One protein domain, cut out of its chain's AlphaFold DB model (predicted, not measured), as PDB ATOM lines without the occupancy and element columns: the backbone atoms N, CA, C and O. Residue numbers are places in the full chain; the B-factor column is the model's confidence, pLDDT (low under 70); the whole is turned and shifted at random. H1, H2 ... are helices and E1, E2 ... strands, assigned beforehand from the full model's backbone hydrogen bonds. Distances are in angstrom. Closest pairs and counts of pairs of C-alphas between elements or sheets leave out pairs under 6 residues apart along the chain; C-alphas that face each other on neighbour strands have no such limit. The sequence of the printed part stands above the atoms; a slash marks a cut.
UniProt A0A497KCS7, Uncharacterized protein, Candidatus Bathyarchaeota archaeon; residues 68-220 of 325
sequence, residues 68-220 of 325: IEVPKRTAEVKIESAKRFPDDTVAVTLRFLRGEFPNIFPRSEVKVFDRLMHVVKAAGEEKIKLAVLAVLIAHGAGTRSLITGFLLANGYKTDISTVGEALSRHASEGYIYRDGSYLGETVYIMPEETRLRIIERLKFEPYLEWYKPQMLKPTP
ATOM      1  N   ILE A  68     -15.936  83.385 -55.317       39.12
ATOM      2  CA  ILE A  68     -17.154  82.642 -55.582       39.12
ATOM      3  C   ILE A  68     -18.259  83.644 -55.272       39.12
ATOM      4  O   ILE A  68     -18.346  84.127 -54.142       39.12
ATOM      5  N   GLU A  69     -19.080  83.987 -56.262       36.19
ATOM      6  CA  GLU A  69     -20.369  84.620 -55.996       36.19
ATOM      7  C   GLU A  69     -21.194  83.629 -55.175       36.19
ATOM      8  O   GLU A  69     -21.836  82.718 -55.695       36.19
ATOM      9  N   VAL A  70     -21.098  83.742 -53.851       37.94
ATOM     10  CA  VAL A  70     -21.932  82.958 -52.951       37.94
ATOM     11  C   VAL A  70     -23.336  83.548 -53.065       37.94
ATOM     12  O   VAL A  70     -23.494  84.760 -52.880       37.94
ATOM     13  N   PRO A  71     -24.366  82.741 -53.381       36.59
ATOM     14  CA  PRO A  71     -25.727  83.240 -53.467       36.59
ATOM     15  C   PRO A  71     -26.088  83.961 -52.166       36.59
ATOM     16  O   PRO A  71     -25.835  83.443 -51.077       36.59
ATOM     17  N   LYS A  72     -26.669  85.162 -52.292       41.25
ATOM     18  CA  LYS A  72     -27.195  85.980 -51.187       41.25
ATOM     19  C   LYS A  72     -28.272  85.200 -50.425       41.25
ATOM     20  O   LYS A  72     -29.463  85.387 -50.647       41.25
ATOM     21  N   ARG A  73     -27.871  84.310 -49.524       43.28
ATOM     22  CA  ARG A  73     -28.723  83.791 -48.458       43.28
ATOM     23  C   ARG A  73     -27.965  83.913 -47.148       43.28
ATOM     24  O   ARG A  73     -27.025  83.180 -46.865       43.28
ATOM     25  N   THR A  74     -28.409  84.931 -46.426       46.62
ATOM     26  CA  THR A  74     -28.168  85.335 -45.042       46.62
ATOM     27  C   THR A  74     -28.115  84.152 -44.074       46.62
ATOM     28  O   THR A  74     -29.088  83.838 -43.396       46.62
ATOM     29  N   ALA A  75     -26.962  83.497 -43.998       54.72
ATOM     30  CA  ALA A  75     -26.510  82.901 -42.753       54.72
ATOM     31  C   ALA A  75     -25.920  84.032 -41.911       54.72
ATOM     32  O   ALA A  75     -24.994  84.699 -42.370       54.72
ATOM     33  N   GLU A  76     -26.434  84.272 -40.712       69.69
ATOM     34  CA  GLU A  76     -25.755  85.166 -39.780       69.69
ATOM     35  C   GLU A  76     -24.426  84.512 -39.368       69.69
ATOM     36  O   GLU A  76     -24.416  83.419 -38.798       69.69
ATOM     37  N   VAL A  77     -23.301  85.138 -39.726       77.62
ATOM     38  CA  VAL A  77     -21.974  84.706 -39.277       77.62
ATOM     39  C   VAL A  77     -21.842  85.076 -37.805       77.62
ATOM     40  O   VAL A  77     -22.032  86.234 -37.436       77.62
ATOM     41  N   LYS A  78     -21.518  84.093 -36.962       85.75
ATOM     42  CA  LYS A  78     -21.318  84.281 -35.520       85.75
ATOM     43  C   LYS A  78     -19.857  84.066 -35.159       85.75
ATOM     44  O   LYS A  78     -19.182  83.234 -35.755       85.75
ATOM     45  N   ILE A  79     -19.371  84.810 -34.172       87.94
ATOM     46  CA  ILE A  79     -18.045  84.587 -33.593       87.94
ATOM     47  C   ILE A  79     -18.215  83.516 -32.520       87.94
ATOM     48  O   ILE A  79     -18.823  83.775 -31.487       87.94
ATOM     49  N   GLU A  80     -17.721  82.312 -32.791       86.75
ATOM     50  CA  GLU A  80     -17.801  81.185 -31.857       86.75
ATOM     51  C   GLU A  80     -16.712  81.288 -30.786       86.75
ATOM     52  O   GLU A  80     -16.952  81.043 -29.607       86.75
ATOM     53  N   SER A  81     -15.501  81.676 -31.188       85.00
ATOM     54  CA  SER A  81     -14.397  81.907 -30.261       85.00
ATOM     55  C   SER A  81     -13.424  82.956 -30.786       85.00
ATOM     56  O   SER A  81     -13.254  83.135 -31.992       85.00
ATOM     57  N   ALA A  82     -12.784  83.660 -29.858       89.69
ATOM     58  CA  ALA A  82     -11.755  84.651 -30.123       89.69
ATOM     59  C   ALA A  82     -10.760  84.620 -28.961       89.69
ATOM     60  O   ALA A  82     -11.130  84.920 -27.826       89.69
ATOM     61  N   LYS A  83      -9.516  84.209 -29.218       89.31
ATOM     62  CA  LYS A  83      -8.511  84.029 -28.165       89.31
ATOM     63  C   LYS A  83      -7.129  84.452 -28.643       89.31
ATOM     64  O   LYS A  83      -6.685  84.026 -29.707       89.31
ATOM     65  N   ARG A  84      -6.445  85.256 -27.826       87.94
ATOM     66  CA  ARG A  84      -4.999  85.480 -27.920       87.94
ATOM     67  C   ARG A  84      -4.285  84.435 -27.067       87.94
ATOM     68  O   ARG A  84      -4.677  84.197 -25.924       87.94
ATOM     69  N   PHE A  85      -3.282  83.787 -27.635       77.50
ATOM     70  CA  PHE A  85      -2.471  82.779 -26.963       77.50
ATOM     71  C   PHE A  85      -1.187  83.398 -26.382       77.50
ATOM     72  O   PHE A  85      -0.800  84.495 -26.790       77.50
ATOM     73  N   PRO A  86      -0.514  82.713 -25.435       78.31
ATOM     74  CA  PRO A  86       0.723  83.206 -24.820       78.31
ATOM     75  C   PRO A  86       1.889  83.426 -25.796       78.31
ATOM     76  O   PRO A  86       2.803  84.181 -25.489       78.31
ATOM     77  N   ASP A  87       1.865  82.785 -26.965       71.69
ATOM     78  CA  ASP A  87       2.861  82.951 -28.032       71.69
ATOM     79  C   ASP A  87       2.579  84.161 -28.948       71.69
ATOM     80  O   ASP A  87       3.193  84.303 -30.008       71.69
ATOM     81  N   ASP A  88       1.651  85.036 -28.543       77.81
ATOM     82  CA  ASP A  88       1.156  86.192 -29.296       77.81
ATOM     83  C   ASP A  88       0.466  85.838 -30.620       77.81
ATOM     84  O   ASP A  88       0.345  86.685 -31.503       77.81
ATOM     85  N   THR A  89      -0.026  84.611 -30.786       74.81
ATOM     86  CA  THR A  89      -0.960  84.297 -31.875       74.81
ATOM     87  C   THR A  89      -2.397  84.625 -31.470       74.81
ATOM     88  O   THR A  89      -2.758  84.598 -30.292       74.81
ATOM     89  N   VAL A  90      -3.247  84.950 -32.446       76.25
ATOM     90  CA  VAL A  90      -4.684  85.170 -32.218       76.25
ATOM     91  C   VAL A  90      -5.480  84.218 -33.095       76.25
ATOM     92  O   VAL A  90      -5.325  84.242 -34.310       76.25
ATOM     93  N   ALA A  91      -6.363  83.417 -32.502       74.69
ATOM     94  CA  ALA A  91      -7.325  82.606 -33.243       74.69
ATOM     95  C   ALA A  91      -8.738  83.172 -33.113       74.69
ATOM     96  O   ALA A  91      -9.182  83.551 -32.026       74.69
ATOM     97  N   VAL A  92      -9.447  83.187 -34.235       76.75
ATOM     98  CA  VAL A  92     -10.848  83.583 -34.355       76.75
ATOM     99  C   VAL A  92     -11.584  82.467 -35.075       76.75
ATOM    100  O   VAL A  92     -11.277  82.172 -36.225       76.75
ATOM    101  N   THR A  93     -12.575  81.867 -34.426       75.12
ATOM    102  CA  THR A  93     -13.435  80.855 -35.046       75.12
ATOM    103  C   THR A  93     -14.784  81.471 -35.358       75.12
ATOM    104  O   THR A  93     -15.468  81.976 -34.467       75.12
ATOM    105  N   LEU A  94     -15.171  81.434 -36.629       75.69
ATOM    106  CA  LEU A  94     -16.467  81.905 -37.101       75.69
ATOM    107  C   LEU A  94     -17.384  80.713 -37.361       75.69
ATOM    108  O   LEU A  94     -16.997  79.784 -38.064       75.69
ATOM    109  N   ARG A  95     -18.613  80.743 -36.856       75.81
ATOM    110  CA  ARG A  95     -19.653  79.765 -37.186       75.81
ATOM    111  C   ARG A  95     -20.572  80.329 -38.265       75.81
ATOM    112  O   ARG A  95     -21.009  81.478 -38.193       75.81
ATOM    113  N   PHE A  96     -20.879  79.505 -39.259       73.88
ATOM    114  CA  PHE A  96     -21.810  79.799 -40.347       73.88
ATOM    115  C   PHE A  96     -22.711  78.581 -40.610       73.88
ATOM    116  O   PHE A  96     -22.479  77.498 -40.079       73.88
ATOM    117  N   LEU A  97     -23.748  78.729 -41.449       60.03
ATOM    118  CA  LEU A  97     -24.773  77.686 -41.674       60.03
ATOM    119  C   LEU A  97     -24.224  76.296 -42.058       60.03
ATOM    120  O   LEU A  97     -24.932  75.308 -41.899       60.03
ATOM    121  N   ARG A  98     -23.008  76.209 -42.612       57.72
ATOM    122  CA  ARG A  98     -22.412  74.961 -43.117       57.72
ATOM    123  C   ARG A  98     -21.130  74.544 -42.388       57.72
ATOM    124  O   ARG A  98     -20.408  73.696 -42.905       57.72
ATOM    125  N   GLY A  99     -20.848  75.110 -41.214       63.16
ATOM    126  CA  GLY A  99     -19.722  74.683 -40.383       63.16
ATOM    127  C   GLY A  99     -19.046  75.816 -39.624       63.16
ATOM    128  O   GLY A  99     -19.594  76.904 -39.448       63.16
ATOM    129  N   GLU A 100     -17.831  75.534 -39.172       65.94
ATOM    130  CA  GLU A 100     -16.974  76.484 -38.475       65.94
ATOM    131  C   GLU A 100     -15.724  76.770 -39.303       65.94
ATOM    132  O   GLU A 100     -15.198  75.907 -40.008       65.94
ATOM    133  N   PHE A 101     -15.266  78.011 -39.217       64.56
ATOM    134  CA  PHE A 101     -14.122  78.534 -39.932       64.56
ATOM    135  C   PHE A 101     -13.113  79.101 -38.929       64.56
ATOM    136  O   PHE A 101     -13.315  80.212 -38.427       64.56
ATOM    137  N   PRO A 102     -12.040  78.360 -38.612       64.94
ATOM    138  CA  PRO A 102     -10.946  78.885 -37.814       64.94
ATOM    139  C   PRO A 102     -10.036  79.766 -38.681       64.94
ATOM    140  O   PRO A 102      -9.528  79.326 -39.711       64.94
ATOM    141  N   ASN A 103      -9.788  81.001 -38.245       70.38
ATOM    142  CA  ASN A 103      -8.747  81.866 -38.788       70.38
ATOM    143  C   ASN A 103      -7.712  82.200 -37.716       70.38
ATOM    144  O   ASN A 103      -8.060  82.438 -36.559       70.38
ATOM    145  N   ILE A 104      -6.442  82.238 -38.106       69.12
ATOM    146  CA  ILE A 104      -5.321  82.444 -37.195       69.12
ATOM    147  C   ILE A 104      -4.467  83.585 -37.717       69.12
ATOM    148  O   ILE A 104      -4.000  83.574 -38.854       69.12
ATOM    149  N   PHE A 105      -4.244  84.555 -36.845       74.31
ATOM    150  CA  PHE A 105      -3.341  85.664 -37.060       74.31
ATOM    151  C   PHE A 105      -1.992  85.293 -36.440       74.31
ATOM    152  O   PHE A 105      -1.915  85.075 -35.224       74.31
ATOM    153  N   PRO A 106      -0.930  85.188 -37.254       70.94
ATOM    154  CA  PRO A 106       0.382  84.797 -36.768       70.94
ATOM    155  C   PRO A 106       0.983  85.885 -35.874       70.94
ATOM    156  O   PRO A 106       0.696  87.077 -36.031       70.94
ATOM    157  N   ARG A 107       1.912  85.478 -35.002       73.94
ATOM    158  CA  ARG A 107       2.661  86.357 -34.087       73.94
ATOM    159  C   ARG A 107       3.219  87.610 -34.762       73.94
ATOM    160  O   ARG A 107       3.203  88.692 -34.184       73.94
ATOM    161  N   SER A 108       3.722  87.482 -35.990       72.81
ATOM    162  CA  SER A 108       4.282  88.608 -36.744       72.81
ATOM    163  C   SER A 108       3.248  89.695 -37.048       72.81
ATOM    164  O   SER A 108       3.568  90.878 -36.970       72.81
ATOM    165  N   GLU A 109       2.004  89.322 -37.343       82.50
ATOM    166  CA  GLU A 109       0.920  90.266 -37.627       82.50
ATOM    167  C   GLU A 109       0.361  90.870 -36.335       82.50
ATOM    168  O   GLU A 109       0.127  92.078 -36.278       82.50
ATOM    169  N   VAL A 110       0.251  90.072 -35.268       83.12
ATOM    170  CA  VAL A 110      -0.147  90.565 -33.938       83.12
ATOM    171  C   VAL A 110       0.865  91.586 -33.408       83.12
ATOM    172  O   VAL A 110       0.468  92.669 -32.987       83.12
ATOM    173  N   LYS A 111       2.174  91.336 -33.552       85.19
ATOM    174  CA  LYS A 111       3.222  92.312 -33.197       85.19
ATOM    175  C   LYS A 111       3.121  93.617 -33.992       85.19
ATOM    176  O   LYS A 111       3.382  94.688 -33.445       85.19
ATOM    177  N   VAL A 112       2.769  93.558 -35.279       87.44
ATOM    178  CA  VAL A 112       2.550  94.772 -36.091       87.44
ATOM    179  C   VAL A 112       1.335  95.544 -35.579       87.44
ATOM    180  O   VAL A 112       1.420  96.761 -35.419       87.44
ATOM    181  N   PHE A 113       0.237  94.850 -35.278       96.06
ATOM    182  CA  PHE A 113      -0.944  95.455 -34.667       96.06
ATOM    183  C   PHE A 113      -0.616  96.130 -33.328       96.06
ATOM    184  O   PHE A 113      -0.956  97.298 -33.139       96.06
ATOM    185  N   ASP A 114       0.103  95.447 -32.436       93.88
ATOM    186  CA  ASP A 114       0.484  95.991 -31.129       93.88
ATOM    187  C   ASP A 114       1.338  97.259 -31.272       93.88
ATOM    188  O   ASP A 114       1.084  98.254 -30.591       93.88
ATOM    189  N   ARG A 115       2.297  97.276 -32.211       87.94
ATOM    190  CA  ARG A 115       3.104  98.474 -32.518       87.94
ATOM    191  C   ARG A 115       2.245  99.629 -33.026       87.94
ATOM    192  O   ARG A 115       2.395 100.753 -32.554       87.94
ATOM    193  N   LEU A 116       1.331  99.367 -33.960       95.12
ATOM    194  CA  LEU A 116       0.406 100.379 -34.484       95.12
ATOM    195  C   LEU A 116      -0.444 100.984 -33.362       95.12
ATOM    196  O   LEU A 116      -0.574 102.208 -33.270       95.12
ATOM    197  N   MET A 117      -0.994 100.132 -32.495       96.31
ATOM    198  CA  MET A 117      -1.845 100.565 -31.392       96.31
ATOM    199  C   MET A 117      -1.063 101.253 -30.278       96.31
ATOM    200  O   MET A 117      -1.597 102.176 -29.671       96.31
ATOM    201  N   HIS A 118       0.200 100.889 -30.049       89.44
ATOM    202  CA  HIS A 118       1.074 101.613 -29.128       89.44
ATOM    203  C   HIS A 118       1.210 103.089 -29.523       89.44
ATOM    204  O   HIS A 118       1.040 103.962 -28.673       89.44
ATOM    205  N   VAL A 119       1.410 103.384 -30.815       87.19
ATOM    206  CA  VAL A 119       1.487 104.772 -31.301       87.19
ATOM    207  C   VAL A 119       0.178 105.526 -31.075       87.19
ATOM    208  O   VAL A 119       0.185 106.652 -30.584       87.19
ATOM    209  N   VAL A 120      -0.957 104.905 -31.405       91.50
ATOM    210  CA  VAL A 120      -2.279 105.529 -31.233       91.50
ATOM    211  C   VAL A 120      -2.573 105.816 -29.758       91.50
ATOM    212  O   VAL A 120      -3.097 106.881 -29.433       91.50
ATOM    213  N   LYS A 121      -2.212 104.886 -28.866       89.69
ATOM    214  CA  LYS A 121      -2.358 105.041 -27.413       89.69
ATOM    215  C   LYS A 121      -1.482 106.164 -26.875       89.69
ATOM    216  O   LYS A 121      -1.981 107.018 -26.151       89.69
ATOM    217  N   ALA A 122      -0.210 106.200 -27.273       84.06
ATOM    218  CA  ALA A 122       0.724 107.249 -26.871       84.06
ATOM    219  C   ALA A 122       0.257 108.650 -27.306       84.06
ATOM    220  O   ALA A 122       0.496 109.624 -26.601       84.06
ATOM    221  N   ALA A 123      -0.450 108.743 -28.435       83.25
ATOM    222  CA  ALA A 123      -1.026 109.989 -28.933       83.25
ATOM    223  C   ALA A 123      -2.401 110.349 -28.328       83.25
ATOM    224  O   ALA A 123      -2.950 111.396 -28.664       83.25
ATOM    225  N   GLY A 124      -2.989 109.499 -27.476       88.88
ATOM    226  CA  GLY A 124      -4.330 109.723 -26.918       88.88
ATOM    227  C   GLY A 124      -5.470 109.613 -27.942       88.88
ATOM    228  O   GLY A 124      -6.559 110.133 -27.718       88.88
ATOM    229  N   GLU A 125      -5.245 108.936 -29.071       88.88
ATOM    230  CA  GLU A 125      -6.198 108.844 -30.189       88.88
ATOM    231  C   GLU A 125      -6.937 107.496 -30.249       88.88
ATOM    232  O   GLU A 125      -7.579 107.172 -31.252       88.88
ATOM    233  N   GLU A 126      -6.860 106.685 -29.190       89.88
ATOM    234  CA  GLU A 126      -7.417 105.331 -29.158       89.88
ATOM    235  C   GLU A 126      -8.934 105.322 -29.392       89.88
ATOM    236  O   GLU A 126      -9.745 105.689 -28.544       89.88
ATOM    237  N   LYS A 127      -9.322 104.891 -30.596       93.38
ATOM    238  CA  LYS A 127     -10.708 104.777 -31.059       93.38
ATOM    239  C   LYS A 127     -10.862 103.472 -31.829       93.38
ATOM    240  O   LYS A 127      -9.966 103.095 -32.589       93.38
ATOM    241  N   ILE A 128     -12.034 102.838 -31.734       95.50
ATOM    242  CA  ILE A 128     -12.308 101.557 -32.408       95.50
ATOM    243  C   ILE A 128     -12.040 101.618 -33.917       95.50
ATOM    244  O   ILE A 128     -11.467 100.699 -34.494       95.50
ATOM    245  N   LYS A 129     -12.349 102.758 -34.553       95.62
ATOM    246  CA  LYS A 129     -12.083 102.981 -35.978       95.62
ATOM    247  C   LYS A 129     -10.597 102.849 -36.331       95.62
ATOM    248  O   LYS A 129     -10.284 102.347 -37.404       95.62
ATOM    249  N   LEU A 130      -9.686 103.278 -35.456       97.06
ATOM    250  CA  LEU A 130      -8.250 103.141 -35.699       97.06
ATOM    251  C   LEU A 130      -7.793 101.710 -35.433       97.06
ATOM    252  O   LEU A 130      -7.030 101.180 -36.230       97.06
ATOM    253  N   ALA A 131      -8.332 101.047 -34.409       97.88
ATOM    254  CA  ALA A 131      -8.059  99.631 -34.180       97.88
ATOM    255  C   ALA A 131      -8.443  98.775 -35.402       97.88
ATOM    256  O   ALA A 131      -7.645  97.964 -35.856       97.88
ATOM    257  N   VAL A 132      -9.602  99.035 -36.019       98.06
ATOM    258  CA  VAL A 132     -10.032  98.384 -37.273       98.06
ATOM    259  C   VAL A 132      -9.016  98.580 -38.406       98.06
ATOM    260  O   VAL A 132      -8.652  97.613 -39.077       98.06
ATOM    261  N   LEU A 133      -8.520  99.806 -38.613       97.06
ATOM    262  CA  LEU A 133      -7.475 100.059 -39.613       97.06
ATOM    263  C   LEU A 133      -6.163  99.361 -39.260       97.06
ATOM    264  O   LEU A 133      -5.516  98.834 -40.158       97.06
ATOM    265  N   ALA A 134      -5.779  99.321 -37.985       97.69
ATOM    266  CA  ALA A 134      -4.559  98.655 -37.550       97.69
ATOM    267  C   ALA A 134      -4.596  97.149 -37.855       97.69
ATOM    268  O   ALA A 134      -3.600  96.613 -38.345       97.69
ATOM    269  N   VAL A 135      -5.745  96.481 -37.665       97.31
ATOM    270  CA  VAL A 135      -5.925  95.074 -38.080       97.31
ATOM    271  C   VAL A 135      -5.738  94.931 -39.589       97.31
ATOM    272  O   VAL A 135      -5.005  94.054 -40.039       97.31
ATOM    273  N   LEU A 136      -6.351  95.812 -40.385       94.56
ATOM    274  CA  LEU A 136      -6.225  95.776 -41.844       94.56
ATOM    275  C   LEU A 136      -4.810  96.118 -42.339       94.56
ATOM    276  O   LEU A 136      -4.378  95.568 -43.347       94.56
ATOM    277  N   ILE A 137      -4.059  96.972 -41.645       92.06
ATOM    278  CA  ILE A 137      -2.644  97.228 -41.950       92.06
ATOM    279  C   ILE A 137      -1.806  95.994 -41.599       92.06
ATOM    280  O   ILE A 137      -0.983  95.572 -42.405       92.06
ATOM    281  N   ALA A 138      -2.026  95.364 -40.447       88.12
ATOM    282  CA  ALA A 138      -1.292  94.162 -40.062       88.12
ATOM    283  C   ALA A 138      -1.569  92.982 -41.018       88.12
ATOM    284  O   ALA A 138      -0.647  92.434 -41.631       88.12
ATOM    285  N   HIS A 139      -2.847  92.644 -41.200       84.12
ATOM    286  CA  HIS A 139      -3.291  91.429 -41.888       84.12
ATOM    287  C   HIS A 139      -3.497  91.627 -43.403       84.12
ATOM    288  O   HIS A 139      -3.203  90.749 -44.214       84.12
ATOM    289  N   GLY A 140      -3.931  92.817 -43.823       77.56
ATOM    290  CA  GLY A 140      -4.141  93.199 -45.226       77.56
ATOM    291  C   GLY A 140      -5.598  93.169 -45.685       77.56
ATOM    292  O   GLY A 140      -5.992  94.011 -46.489       77.56
ATOM    293  N   ALA A 141      -6.409  92.243 -45.178       81.31
ATOM    294  CA  ALA A 141      -7.818  92.119 -45.544       81.31
ATOM    295  C   ALA A 141      -8.643  91.526 -44.398       81.31
ATOM    296  O   ALA A 141      -8.087  90.904 -43.504       81.31
ATOM    297  N   GLY A 142      -9.964  91.676 -44.423       81.94
ATOM    298  CA  GLY A 142     -10.833  90.996 -43.466       81.94
ATOM    299  C   GLY A 142     -12.312  91.293 -43.662       81.94
ATOM    300  O   GLY A 142     -12.690  92.278 -44.299       81.94
ATOM    301  N   THR A 143     -13.160  90.429 -43.108       87.25
ATOM    302  CA  THR A 143     -14.597  90.697 -42.971       87.25
ATOM    303  C   THR A 143     -14.882  91.355 -41.622       87.25
ATOM    304  O   THR A 143     -14.054  91.317 -40.705       87.25
ATOM    305  N   ARG A 144     -16.072  91.943 -41.473       93.31
ATOM    306  CA  ARG A 144     -16.493  92.558 -40.205       93.31
ATOM    307  C   ARG A 144     -16.455  91.568 -39.034       93.31
ATOM    308  O   ARG A 144     -15.953  91.936 -37.976       93.31
ATOM    309  N   SER A 145     -16.893  90.318 -39.218       90.81
ATOM    310  CA  SER A 145     -16.900  89.323 -38.135       90.81
ATOM    311  C   SER A 145     -15.488  88.885 -37.760       90.81
ATOM    312  O   SER A 145     -15.158  88.807 -36.577       90.81
ATOM    313  N   LEU A 146     -14.622  88.689 -38.758       88.38
ATOM    314  CA  LEU A 146     -13.228  88.322 -38.527       88.38
ATOM    315  C   LEU A 146     -12.463  89.410 -37.755       88.38
ATOM    316  O   LEU A 146     -11.776  89.115 -36.778       88.38
ATOM    317  N   ILE A 147     -12.601  90.670 -38.177       96.38
ATOM    318  CA  ILE A 147     -11.939  91.811 -37.525       96.38
ATOM    319  C   ILE A 147     -12.491  92.009 -36.111       96.38
ATOM    320  O   ILE A 147     -11.720  92.251 -35.186       96.38
ATOM    321  N   THR A 148     -13.802  91.845 -35.920       97.75
ATOM    322  CA  THR A 148     -14.421  91.895 -34.587       97.75
ATOM    323  C   THR A 148     -13.820  90.838 -33.669       97.75
ATOM    324  O   THR A 148     -13.379  91.173 -32.574       97.75
ATOM    325  N   GLY A 149     -13.722  89.583 -34.122       94.81
ATOM    326  CA  GLY A 149     -13.110  88.511 -33.339       94.81
ATOM    327  C   GLY A 149     -11.658  88.811 -32.968       94.81
ATOM    328  O   GLY A 149     -11.269  88.630 -31.816       94.81
ATOM    329  N   PHE A 150     -10.866  89.355 -33.895       96.31
ATOM    330  CA  PHE A 150      -9.486  89.747 -33.598       96.31
ATOM    331  C   PHE A 150      -9.416  90.831 -32.513       96.31
ATOM    332  O   PHE A 150      -8.598  90.747 -31.597       96.31
ATOM    333  N   LEU A 151     -10.275  91.848 -32.595       98.19
ATOM    334  CA  LEU A 151     -10.315  92.936 -31.618       98.19
ATOM    335  C   LEU A 151     -10.771  92.444 -30.237       98.19
ATOM    336  O   LEU A 151     -10.150  92.803 -29.236       98.19
ATOM    337  N   LEU A 152     -11.780  91.567 -30.178       97.69
ATOM    338  CA  LEU A 152     -12.222  90.923 -28.934       97.69
ATOM    339  C   LEU A 152     -11.089  90.122 -28.277       97.69
ATOM    340  O   LEU A 152     -10.845  90.271 -27.081       97.69
ATOM    341  N   ALA A 153     -10.340  89.337 -29.061       94.19
ATOM    342  CA  ALA A 153      -9.188  88.574 -28.573       94.19
ATOM    343  C   ALA A 153      -8.070  89.459 -27.989       94.19
ATOM    344  O   ALA A 153      -7.282  88.994 -27.170       94.19
ATOM    345  N   ASN A 154      -8.012  90.732 -28.394       95.88
ATOM    346  CA  ASN A 154      -7.057  91.730 -27.911       95.88
ATOM    347  C   ASN A 154      -7.655  92.683 -26.856       95.88
ATOM    348  O   ASN A 154      -7.072  93.728 -26.572       95.88
ATOM    349  N   GLY A 155      -8.809  92.340 -26.272       94.69
ATOM    350  CA  GLY A 155      -9.396  93.056 -25.135       94.69
ATOM    351  C   GLY A 155     -10.230  94.291 -25.486       94.69
ATOM    352  O   GLY A 155     -10.647  95.017 -24.581       94.69
ATOM    353  N   TYR A 156     -10.515  94.545 -26.765       96.19
ATOM    354  CA  TYR A 156     -11.415  95.632 -27.157       96.19
ATOM    355  C   TYR A 156     -12.870  95.252 -26.878       96.19
ATOM    356  O   TYR A 156     -13.306  94.149 -27.197       96.19
ATOM    357  N   LYS A 157     -13.651  96.194 -26.344       94.56
ATOM    358  CA  LYS A 157     -15.107  96.052 -26.184       94.56
ATOM    359  C   LYS A 157     -15.801  96.600 -27.431       94.56
ATOM    360  O   LYS A 157     -15.862  97.813 -27.611       94.56
ATOM    361  N   THR A 158     -16.264  95.716 -28.314       95.44
ATOM    362  CA  THR A 158     -16.898  96.069 -29.595       95.44
ATOM    363  C   THR A 158     -17.826  94.953 -30.073       95.44
ATOM    364  O   THR A 158     -17.756  93.832 -29.574       95.44
ATOM    365  N   ASP A 159     -18.648  95.237 -31.079       95.69
ATOM    366  CA  ASP A 159     -19.484  94.260 -31.775       95.69
ATOM    367  C   ASP A 159     -19.325  94.345 -33.307       95.69
ATOM    368  O   ASP A 159     -18.623  95.210 -33.845       95.69
ATOM    369  N   ILE A 160     -19.987  93.416 -34.006       93.81
ATOM    370  CA  ILE A 160     -19.956  93.295 -35.472       93.81
ATOM    371  C   ILE A 160     -20.546  94.537 -36.155       93.81
ATOM    372  O   ILE A 160     -20.080  94.914 -37.236       93.81
ATOM    373  N   SER A 161     -21.551  95.179 -35.548       93.56
ATOM    374  CA  SER A 161     -22.201  96.372 -36.109       93.56
ATOM    375  C   SER A 161     -21.235  97.552 -36.107       93.56
ATOM    376  O   SER A 161     -20.947  98.126 -37.155       93.56
ATOM    377  N   THR A 162     -20.635  97.821 -34.950       96.75
ATOM    378  CA  THR A 162     -19.661  98.889 -34.714       96.75
ATOM    379  C   THR A 162     -18.450  98.753 -35.638       96.75
ATOM    380  O   THR A 162     -18.022  99.718 -36.279       96.75
ATOM    381  N   VAL A 163     -17.906  97.537 -35.770       97.75
ATOM    382  CA  VAL A 163     -16.801  97.265 -36.703       97.75
ATOM    383  C   VAL A 163     -17.255  97.430 -38.156       97.75
ATOM    384  O   VAL A 163     -16.524  98.005 -38.964       97.75
ATOM    385  N   GLY A 164     -18.464  96.978 -38.502       95.25
ATOM    386  CA  GLY A 164     -19.041  97.133 -39.840       95.25
ATOM    387  C   GLY A 164     -19.243  98.594 -40.258       95.25
ATOM    388  O   GLY A 164     -18.950  98.956 -41.405       95.25
ATOM    389  N   GLU A 165     -19.685  99.445 -39.335       96.00
ATOM    390  CA  GLU A 165     -19.808 100.891 -39.532       96.00
ATOM    391  C   GLU A 165     -18.440 101.544 -39.734       96.00
ATOM    392  O   GLU A 165     -18.250 102.299 -40.693       96.00
ATOM    393  N   ALA A 166     -17.458 101.203 -38.894       97.38
ATOM    394  CA  ALA A 166     -16.092 101.702 -39.031       97.38
ATOM    395  C   ALA A 166     -15.482 101.328 -40.392       97.38
ATOM    396  O   ALA A 166     -14.927 102.188 -41.076       97.38
ATOM    397  N   LEU A 167     -15.633 100.073 -40.823       96.50
ATOM    398  CA  LEU A 167     -15.177  99.600 -42.134       96.50
ATOM    399  C   LEU A 167     -15.860 100.345 -43.285       96.50
ATOM    400  O   LEU A 167     -15.202 100.779 -44.230       96.50
ATOM    401  N   SER A 168     -17.176 100.535 -43.199       93.06
ATOM    402  CA  SER A 168     -17.931 101.266 -44.221       93.06
ATOM    403  C   SER A 168     -17.488 102.721 -44.323       93.06
ATOM    404  O   SER A 168     -17.340 103.237 -45.432       93.06
ATOM    405  N   ARG A 169     -17.206 103.358 -43.184       94.69
ATOM    406  CA  ARG A 169     -16.682 104.720 -43.136       94.69
ATOM    407  C   ARG A 169     -15.292 104.817 -43.760       94.69
ATOM    408  O   ARG A 169     -15.097 105.633 -44.654       94.69
ATOM    409  N   HIS A 170     -14.359 103.946 -43.382       95.31
ATOM    410  CA  HIS A 170     -13.012 103.924 -43.975       95.31
ATOM    411  C   HIS A 170     -13.025 103.669 -45.480       95.31
ATOM    412  O   HIS A 170     -12.210 104.236 -46.207       95.31
ATOM    413  N   ALA A 171     -13.964 102.846 -45.955       90.56
ATOM    414  CA  ALA A 171     -14.167 102.633 -47.383       90.56
ATOM    415  C   ALA A 171     -14.674 103.907 -48.079       90.56
ATOM    416  O   ALA A 171     -14.166 104.269 -49.136       90.56
ATOM    417  N   SER A 172     -15.623 104.629 -47.469       90.25
ATOM    418  CA  SER A 172     -16.112 105.912 -48.000       90.25
ATOM    419  C   SER A 172     -15.048 107.017 -47.994       90.25
ATOM    420  O   SER A 172     -15.027 107.859 -48.886       90.25
ATOM    421  N   GLU A 173     -14.128 106.984 -47.025       90.38
ATOM    422  CA  GLU A 173     -12.994 107.913 -46.920       90.38
ATOM    423  C   GLU A 173     -11.835 107.542 -47.874       90.38
ATOM    424  O   GLU A 173     -10.870 108.301 -48.013       90.38
ATOM    425  N   GLY A 174     -11.938 106.403 -48.571       88.12
ATOM    426  CA  GLY A 174     -10.981 105.952 -49.582       88.12
ATOM    427  C   GLY A 174      -9.689 105.354 -49.019       88.12
ATOM    428  O   GLY A 174      -8.703 105.254 -49.749       88.12
ATOM    429  N   TYR A 175      -9.658 104.972 -47.739       91.31
ATOM    430  CA  TYR A 175      -8.480 104.333 -47.126       91.31
ATOM    431  C   TYR A 175      -8.401 102.839 -47.433       91.31
ATOM    432  O   TYR A 175      -7.314 102.272 -47.496       91.31
ATOM    433  N   ILE A 176      -9.557 102.205 -47.610       90.19
ATOM    434  CA  ILE A 176      -9.710 100.778 -47.898       90.19
ATOM    435  C   ILE A 176     -10.729 100.600 -49.022       90.19
ATOM    436  O   ILE A 176     -11.539 101.491 -49.271       90.19
ATOM    437  N   TYR A 177     -10.721  99.451 -49.688       83.56
ATOM    438  CA  TYR A 177     -11.717  99.121 -50.709       83.56
ATOM    439  C   TYR A 177     -12.442  97.820 -50.376       83.56
ATOM    440  O   TYR A 177     -11.998  97.028 -49.545       83.56
ATOM    441  N   ARG A 178     -13.606  97.637 -50.998       81.44
ATOM    442  CA  ARG A 178     -14.421  96.424 -50.888       81.44
ATOM    443  C   ARG A 178     -14.105  95.528 -52.078       81.44
ATOM    444  O   ARG A 178     -14.121  96.024 -53.201       81.44
ATOM    445  N   ASP A 179     -13.860  94.246 -51.839       75.00
ATOM    446  CA  ASP A 179     -13.558  93.291 -52.909       75.00
ATOM    447  C   ASP A 179     -14.317  91.976 -52.707       75.00
ATOM    448  O   ASP A 179     -13.892  91.065 -51.997       75.00
ATOM    449  N   GLY A 180     -15.507  91.928 -53.305       68.12
ATOM    450  CA  GLY A 180     -16.418  90.794 -53.260       68.12
ATOM    451  C   GLY A 180     -16.850  90.363 -51.853       68.12
ATOM    452  O   GLY A 180     -17.047  91.189 -50.955       68.12
ATOM    453  N   SER A 181     -17.092  89.060 -51.686       68.06
ATOM    454  CA  SER A 181     -17.681  88.499 -50.469       68.06
ATOM    455  C   SER A 181     -17.036  87.187 -50.044       68.06
ATOM    456  O   SER A 181     -16.763  86.325 -50.880       68.06
ATOM    457  N   TYR A 182     -16.891  86.999 -48.737       65.75
ATOM    458  CA  TYR A 182     -16.407  85.779 -48.108       65.75
ATOM    459  C   TYR A 182     -17.333  85.394 -46.952       65.75
ATOM    460  O   TYR A 182     -17.691  86.245 -46.143       65.75
ATOM    461  N   LEU A 183     -17.772  84.131 -46.905       67.88
ATOM    462  CA  LEU A 183     -18.778  83.642 -45.943       67.88
ATOM    463  C   LEU A 183     -20.076  84.482 -45.916       67.88
ATOM    464  O   LEU A 183     -20.741  84.584 -44.893       67.88
ATOM    465  N   GLY A 184     -20.439  85.096 -47.047       69.88
ATOM    466  CA  GLY A 184     -21.602  85.987 -47.147       69.88
ATOM    467  C   GLY A 184     -21.375  87.405 -46.608       69.88
ATOM    468  O   GLY A 184     -22.295  88.219 -46.648       69.88
ATOM    469  N   GLU A 185     -20.166  87.734 -46.152       76.56
ATOM    470  CA  GLU A 185     -19.786  89.075 -45.706       76.56
ATOM    471  C   GLU A 185     -18.893  89.779 -46.728       76.56
ATOM    472  O   GLU A 185     -18.069  89.152 -47.389       76.56
ATOM    473  N   THR A 186     -19.012  91.102 -46.838       81.62
ATOM    474  CA  THR A 186     -18.093  91.910 -47.650       81.62
ATOM    475  C   THR A 186     -16.666  91.805 -47.118       81.62
ATOM    476  O   THR A 186     -16.433  91.975 -45.917       81.62
ATOM    477  N   VAL A 187     -15.711  91.579 -48.022       79.75
ATOM    478  CA  VAL A 187     -14.280  91.629 -47.701       79.75
ATOM    479  C   VAL A 187     -13.778  93.054 -47.895       79.75
ATOM    480  O   VAL A 187     -13.982  93.663 -48.946       79.75
ATOM    481  N   TYR A 188     -13.120  93.583 -46.868       85.88
ATOM    482  CA  TYR A 188     -12.465  94.884 -46.889       85.88
ATOM    483  C   TYR A 188     -10.956  94.698 -46.997       85.88
ATOM    484  O   TYR A 188     -10.392  93.861 -46.293       85.88
ATOM    485  N   ILE A 189     -10.306  95.475 -47.863       79.69
ATOM    486  CA  ILE A 189      -8.882  95.334 -48.177       79.69
ATOM    487  C   ILE A 189      -8.159  96.671 -48.007       79.69
ATOM    488  O   ILE A 189      -8.592  97.702 -48.528       79.69
ATOM    489  N   MET A 190      -7.032  96.637 -47.294       85.50
ATOM    490  CA  MET A 190      -6.073  97.739 -47.230       85.50
ATOM    491  C   MET A 190      -5.153  97.686 -48.459       85.50
ATOM    492  O   MET A 190      -4.502  96.656 -48.663       85.50
ATOM    493  N   PRO A 191      -5.049  98.767 -49.258       80.06
ATOM    494  CA  PRO A 191      -4.094  98.855 -50.356       80.06
ATOM    495  C   PRO A 191      -2.682  98.478 -49.913       80.06
ATOM    496  O   PRO A 191      -2.190  98.937 -48.875       80.06
ATOM    497  N   GLU A 192      -2.024  97.631 -50.699       70.38
ATOM    498  CA  GLU A 192      -0.727  97.076 -50.326       70.38
ATOM    499  C   GLU A 192       0.336  98.165 -50.202       70.38
ATOM    500  O   GLU A 192       1.124  98.141 -49.259       70.38
ATOM    501  N   GLU A 193       0.348  99.139 -51.107       69.75
ATOM    502  CA  GLU A 193       1.318 100.229 -51.088       69.75
ATOM    503  C   GLU A 193       1.194 101.046 -49.801       69.75
ATOM    504  O   GLU A 193       2.204 101.367 -49.175       69.75
ATOM    505  N   THR A 194      -0.038 101.335 -49.372       81.69
ATOM    506  CA  THR A 194      -0.315 102.019 -48.103       81.69
ATOM    507  C   THR A 194       0.189 101.190 -46.928       81.69
ATOM    508  O   THR A 194       0.932 101.691 -46.082       81.69
ATOM    509  N   ARG A 195      -0.170  99.904 -46.902       83.75
ATOM    510  CA  ARG A 195       0.211  98.972 -45.842       83.75
ATOM    511  C   ARG A 195       1.723  98.821 -45.718       83.75
ATOM    512  O   ARG A 195       2.260  99.011 -44.631       83.75
ATOM    513  N   LEU A 196       2.414  98.508 -46.813       74.88
ATOM    514  CA  LEU A 196       3.865  98.331 -46.821       74.88
ATOM    515  C   LEU A 196       4.579  99.631 -46.471       74.88
ATOM    516  O   LEU A 196       5.515  99.596 -45.685       74.88
ATOM    517  N   ARG A 197       4.112 100.781 -46.974       78.75
ATOM    518  CA  ARG A 197       4.668 102.088 -46.598       78.75
ATOM    519  C   ARG A 197       4.589 102.319 -45.092       78.75
ATOM    520  O   ARG A 197       5.567 102.769 -44.506       78.75
ATOM    521  N   ILE A 198       3.444 102.032 -44.471       81.19
ATOM    522  CA  ILE A 198       3.263 102.208 -43.024       81.19
ATOM    523  C   ILE A 198       4.138 101.218 -42.247       81.19
ATOM    524  O   ILE A 198       4.894 101.645 -41.380       81.19
ATOM    525  N   ILE A 199       4.078  99.922 -42.574       77.00
ATOM    526  CA  ILE A 199       4.847  98.878 -41.877       77.00
ATOM    527  C   ILE A 199       6.350  99.133 -42.000       77.00
ATOM    528  O   ILE A 199       7.067  99.034 -41.009       77.00
ATOM    529  N   GLU A 200       6.829  99.470 -43.197       69.44
ATOM    530  CA  GLU A 200       8.249  99.708 -43.442       69.44
ATOM    531  C   GLU A 200       8.730 100.943 -42.688       69.44
ATOM    532  O   GLU A 200       9.744 100.880 -42.000       69.44
ATOM    533  N   ARG A 201       7.972 102.045 -42.728       71.69
ATOM    534  CA  ARG A 201       8.328 103.243 -41.960       71.69
ATOM    535  C   ARG A 201       8.289 102.994 -40.457       71.69
ATOM    536  O   ARG A 201       9.183 103.468 -39.776       71.69
ATOM    537  N   LEU A 202       7.343 102.209 -39.937       67.06
ATOM    538  CA  LEU A 202       7.284 101.865 -38.506       67.06
ATOM    539  C   LEU A 202       8.498 101.076 -38.003       67.06
ATOM    540  O   LEU A 202       8.749 101.080 -36.800       67.06
ATOM    541  N   LYS A 203       9.268 100.421 -38.882       63.34
ATOM    542  CA  LYS A 203      10.552  99.808 -38.492       63.34
ATOM    543  C   LYS A 203      11.590 100.856 -38.088       63.34
ATOM    544  O   LYS A 203      12.421 100.579 -37.235       63.34
ATOM    545  N   PHE A 204      11.531 102.045 -38.687       58.28
ATOM    546  CA  PHE A 204      12.513 103.118 -38.502       58.28
ATOM    547  C   PHE A 204      11.956 104.319 -37.717       58.28
ATOM    548  O   PHE A 204      12.709 105.093 -37.133       58.28
ATOM    549  N   GLU A 205      10.633 104.479 -37.690       67.62
ATOM    550  CA  GLU A 205       9.898 105.581 -37.071       67.62
ATOM    551  C   GLU A 205       8.872 105.024 -36.064       67.62
ATOM    552  O   GLU A 205       7.687 104.912 -36.386       67.62
ATOM    553  N   PRO A 206       9.293 104.674 -34.833       65.12
ATOM    554  CA  PRO A 206       8.444 103.978 -33.857       65.12
ATOM    555  C   PRO A 206       7.244 104.796 -33.358       65.12
ATOM    556  O   PRO A 206       6.322 104.217 -32.799       65.12
ATOM    557  N   TYR A 207       7.230 106.114 -33.588       75.88
ATOM    558  CA  TYR A 207       6.131 107.031 -33.251       75.88
ATOM    559  C   TYR A 207       5.461 107.631 -34.496       75.88
ATOM    560  O   TYR A 207       4.874 108.709 -34.438       75.88
ATOM    561  N   LEU A 208       5.590 106.973 -35.652       79.06
ATOM    562  CA  LEU A 208       4.953 107.418 -36.887       79.06
ATOM    563  C   LEU A 208       3.437 107.509 -36.699       79.06
ATOM    564  O   LEU A 208       2.786 106.475 -36.551       79.06
ATOM    565  N   GLU A 209       2.876 108.716 -36.800       86.50
ATOM    566  CA  GLU A 209       1.430 108.977 -36.768       86.50
ATOM    567  C   GLU A 209       0.719 108.413 -38.019       86.50
ATOM    568  O   GLU A 209       0.184 109.126 -38.872       86.50
ATOM    569  N   TRP A 210       0.722 107.091 -38.154       90.81
ATOM    570  CA  TRP A 210       0.226 106.347 -39.307       90.81
ATOM    571  C   TRP A 210      -1.274 106.554 -39.551       90.81
ATOM    572  O   TRP A 210      -1.755 106.331 -40.658       90.81
ATOM    573  N   TYR A 211      -2.005 106.989 -38.524       93.00
ATOM    574  CA  TYR A 211      -3.443 107.239 -38.548       93.00
ATOM    575  C   TYR A 211      -3.821 108.576 -39.203       93.00
ATOM    576  O   TYR A 211      -5.009 108.871 -39.353       93.00
ATOM    577  N   LYS A 212      -2.849 109.412 -39.587       91.12
ATOM    578  CA  LYS A 212      -3.137 110.669 -40.286       91.12
ATOM    579  C   LYS A 212      -3.589 110.396 -41.730       91.12
ATOM    580  O   LYS A 212      -3.039 109.509 -42.389       91.12
ATOM    581  N   PRO A 213      -4.535 111.178 -42.289       88.38
ATOM    582  CA  PRO A 213      -5.058 110.939 -43.637       88.38
ATOM    583  C   PRO A 213      -3.990 110.869 -44.740       88.38
ATOM    584  O   PRO A 213      -4.154 110.113 -45.693       88.38
ATOM    585  N   GLN A 214      -2.880 111.608 -44.620       84.81
ATOM    586  CA  GLN A 214      -1.780 111.570 -45.597       84.81
ATOM    587  C   GLN A 214      -1.096 110.194 -45.654       84.81
ATOM    588  O   GLN A 214      -0.598 109.787 -46.702       84.81
ATOM    589  N   MET A 215      -1.089 109.473 -44.529       85.50
ATOM    590  CA  MET A 215      -0.514 108.135 -44.406       85.50
ATOM    591  C   MET A 215      -1.479 107.040 -44.856       85.50
ATOM    592  O   MET A 215      -1.024 106.014 -45.360       85.50
ATOM    593  N   LEU A 216      -2.785 107.263 -44.702       87.62
ATOM    594  CA  LEU A 216      -3.835 106.287 -45.010       87.62
ATOM    595  C   LEU A 216      -4.337 106.366 -46.453       87.62
ATOM    596  O   LEU A 216      -4.774 105.359 -47.007       87.62
ATOM    597  N   LYS A 217      -4.269 107.542 -47.086       82.12
ATOM    598  CA  LYS A 217      -4.669 107.673 -48.485       82.12
ATOM    599  C   LYS A 217      -3.682 106.925 -49.388       82.12
ATOM    600  O   LYS A 217      -2.461 107.092 -49.220       82.12
ATOM    601  N   PRO A 218      -4.187 106.136 -50.356       61.31
ATOM    602  CA  PRO A 218      -3.355 105.576 -51.405       61.31
ATOM    603  C   PRO A 218      -2.582 106.720 -52.046       61.31
ATOM    604  O   PRO A 218      -3.168 107.744 -52.410       61.31
ATOM    605  N   THR A 219      -1.265 106.574 -52.169       56.25
ATOM    606  CA  THR A 219      -0.530 107.487 -53.044       56.25
ATOM    607  C   THR A 219      -1.139 107.288 -54.430       56.25
ATOM    608  O   THR A 219      -1.163 106.137 -54.878       56.25
ATOM    609  N   PRO A 220      -1.655 108.331 -55.111       46.72
ATOM    610  CA  PRO A 220      -1.999 108.175 -56.516       46.72
ATOM    611  C   PRO A 220      -0.775 107.571 -57.208       46.72
ATOM    612  O   PRO A 220       0.347 107.905 -56.797       46.72
TER     613      PRO A 220
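This is residues 68 to 220 of the 325 residues of an uncharacterized protein of Candidatus Bathyarchaeota archaeon (UniProt A0A497KCS7). A three-stranded sheet, E1 E2 E3, forms a wall with helix H3 over one face; beyond H3 lies a core helix, H2, which H1, H3, H4 and H5 surround. A small strand hairpin, E4 and E5, packs near H3 and H4, and short H6 packs on H5. The printed part has 153 residues with six named helices and five named strands, in the order E1 E2 E3 H1 H2 H3 H4 E4 E5 H5 H6; both sheets, E1 - E2 - E3 and E4 - E5, are antiparallel, and the class is mixed, helices and strands. The whole is compact, with a radius of gyration of the C-alphas of 15.1 A and spans of 45 by 39 by 23 A.

E1 is residues 78 to 84, 18.0 A long, beginning at C-alpha 78 (-21.318, 84.281, -35.520). E2 is residues 90 to 96, 19.7 A, and E3 residues 99 to 105, 20.0 A. H1 is residues 107 to 122, 22.2 A; H2 residues 128 to 139, 16.5 A; H3 residues 144 to 153, 14.3 A; H4 residues 160 to 172, 18.2 A. E4 is residues 177 to 182 and E5 residues 185 to 189. H5 is residues 192 to 204, 18.8 A, and H6 residues 213 to 216, ending at C-alpha 216 (-3.835, 106.287, -45.010).

E1, E2 and E3 form a meander, each strand the antiparallel neighbour of the one before; N 80 and O 93 are 2.8 A apart, N 101 and O 94 2.7 A. H3 is on this sheet, two layers, at a height over the sheet of 7.4 A, over E1 and E2, slantwise at 35 degrees to E1 on the local plane. H1 only grazes the sheet with residues 107 to 110. H2 is the hub. Its residues 131 to 135 touch H3, about perpendicular at 84 degrees, with C-alphas 132 and 147 closest at 6.8 A. H1 and H2 form a helical hairpin, a shallow tilt of 32 degrees, only just short of steep, opposite ways; C-alphas 109 and 138 are closest, 5.1 A. H2 touches H4 at 76 degrees, C-alphas 129 and 166 being closest at 5.2 A, and H5 at 87 degrees, C-alphas 137 and 195 at 5.1 A; both are about perpendicular and made by parts of the helices. H5 and H6 only just touch, with 3 pairs of C-alphas within 8 A, the closest 194 and 216 at 6.3 A. In the hairpin E4 and E5, N 177 and O 189 are 3.0 A apart; residues 141 to 142 pair antiparallel with 188 to 189 of E5. In H1, H2, H3 and H4 every O i to N i+4 pair is within hydrogen-bond range, in H5 8 of 9; H6 is too short for one.

The C-alphas of Arg 73 and Phe 204 are the two farthest apart, 46.6 A. The printed part has no cut and no long link. Mean pLDDT of the printed part is 81.2; it is under 70 in 31 residues, among them 68 to 76, 97 to 102, 180 to 184, 202 to 206 and 218 to 220.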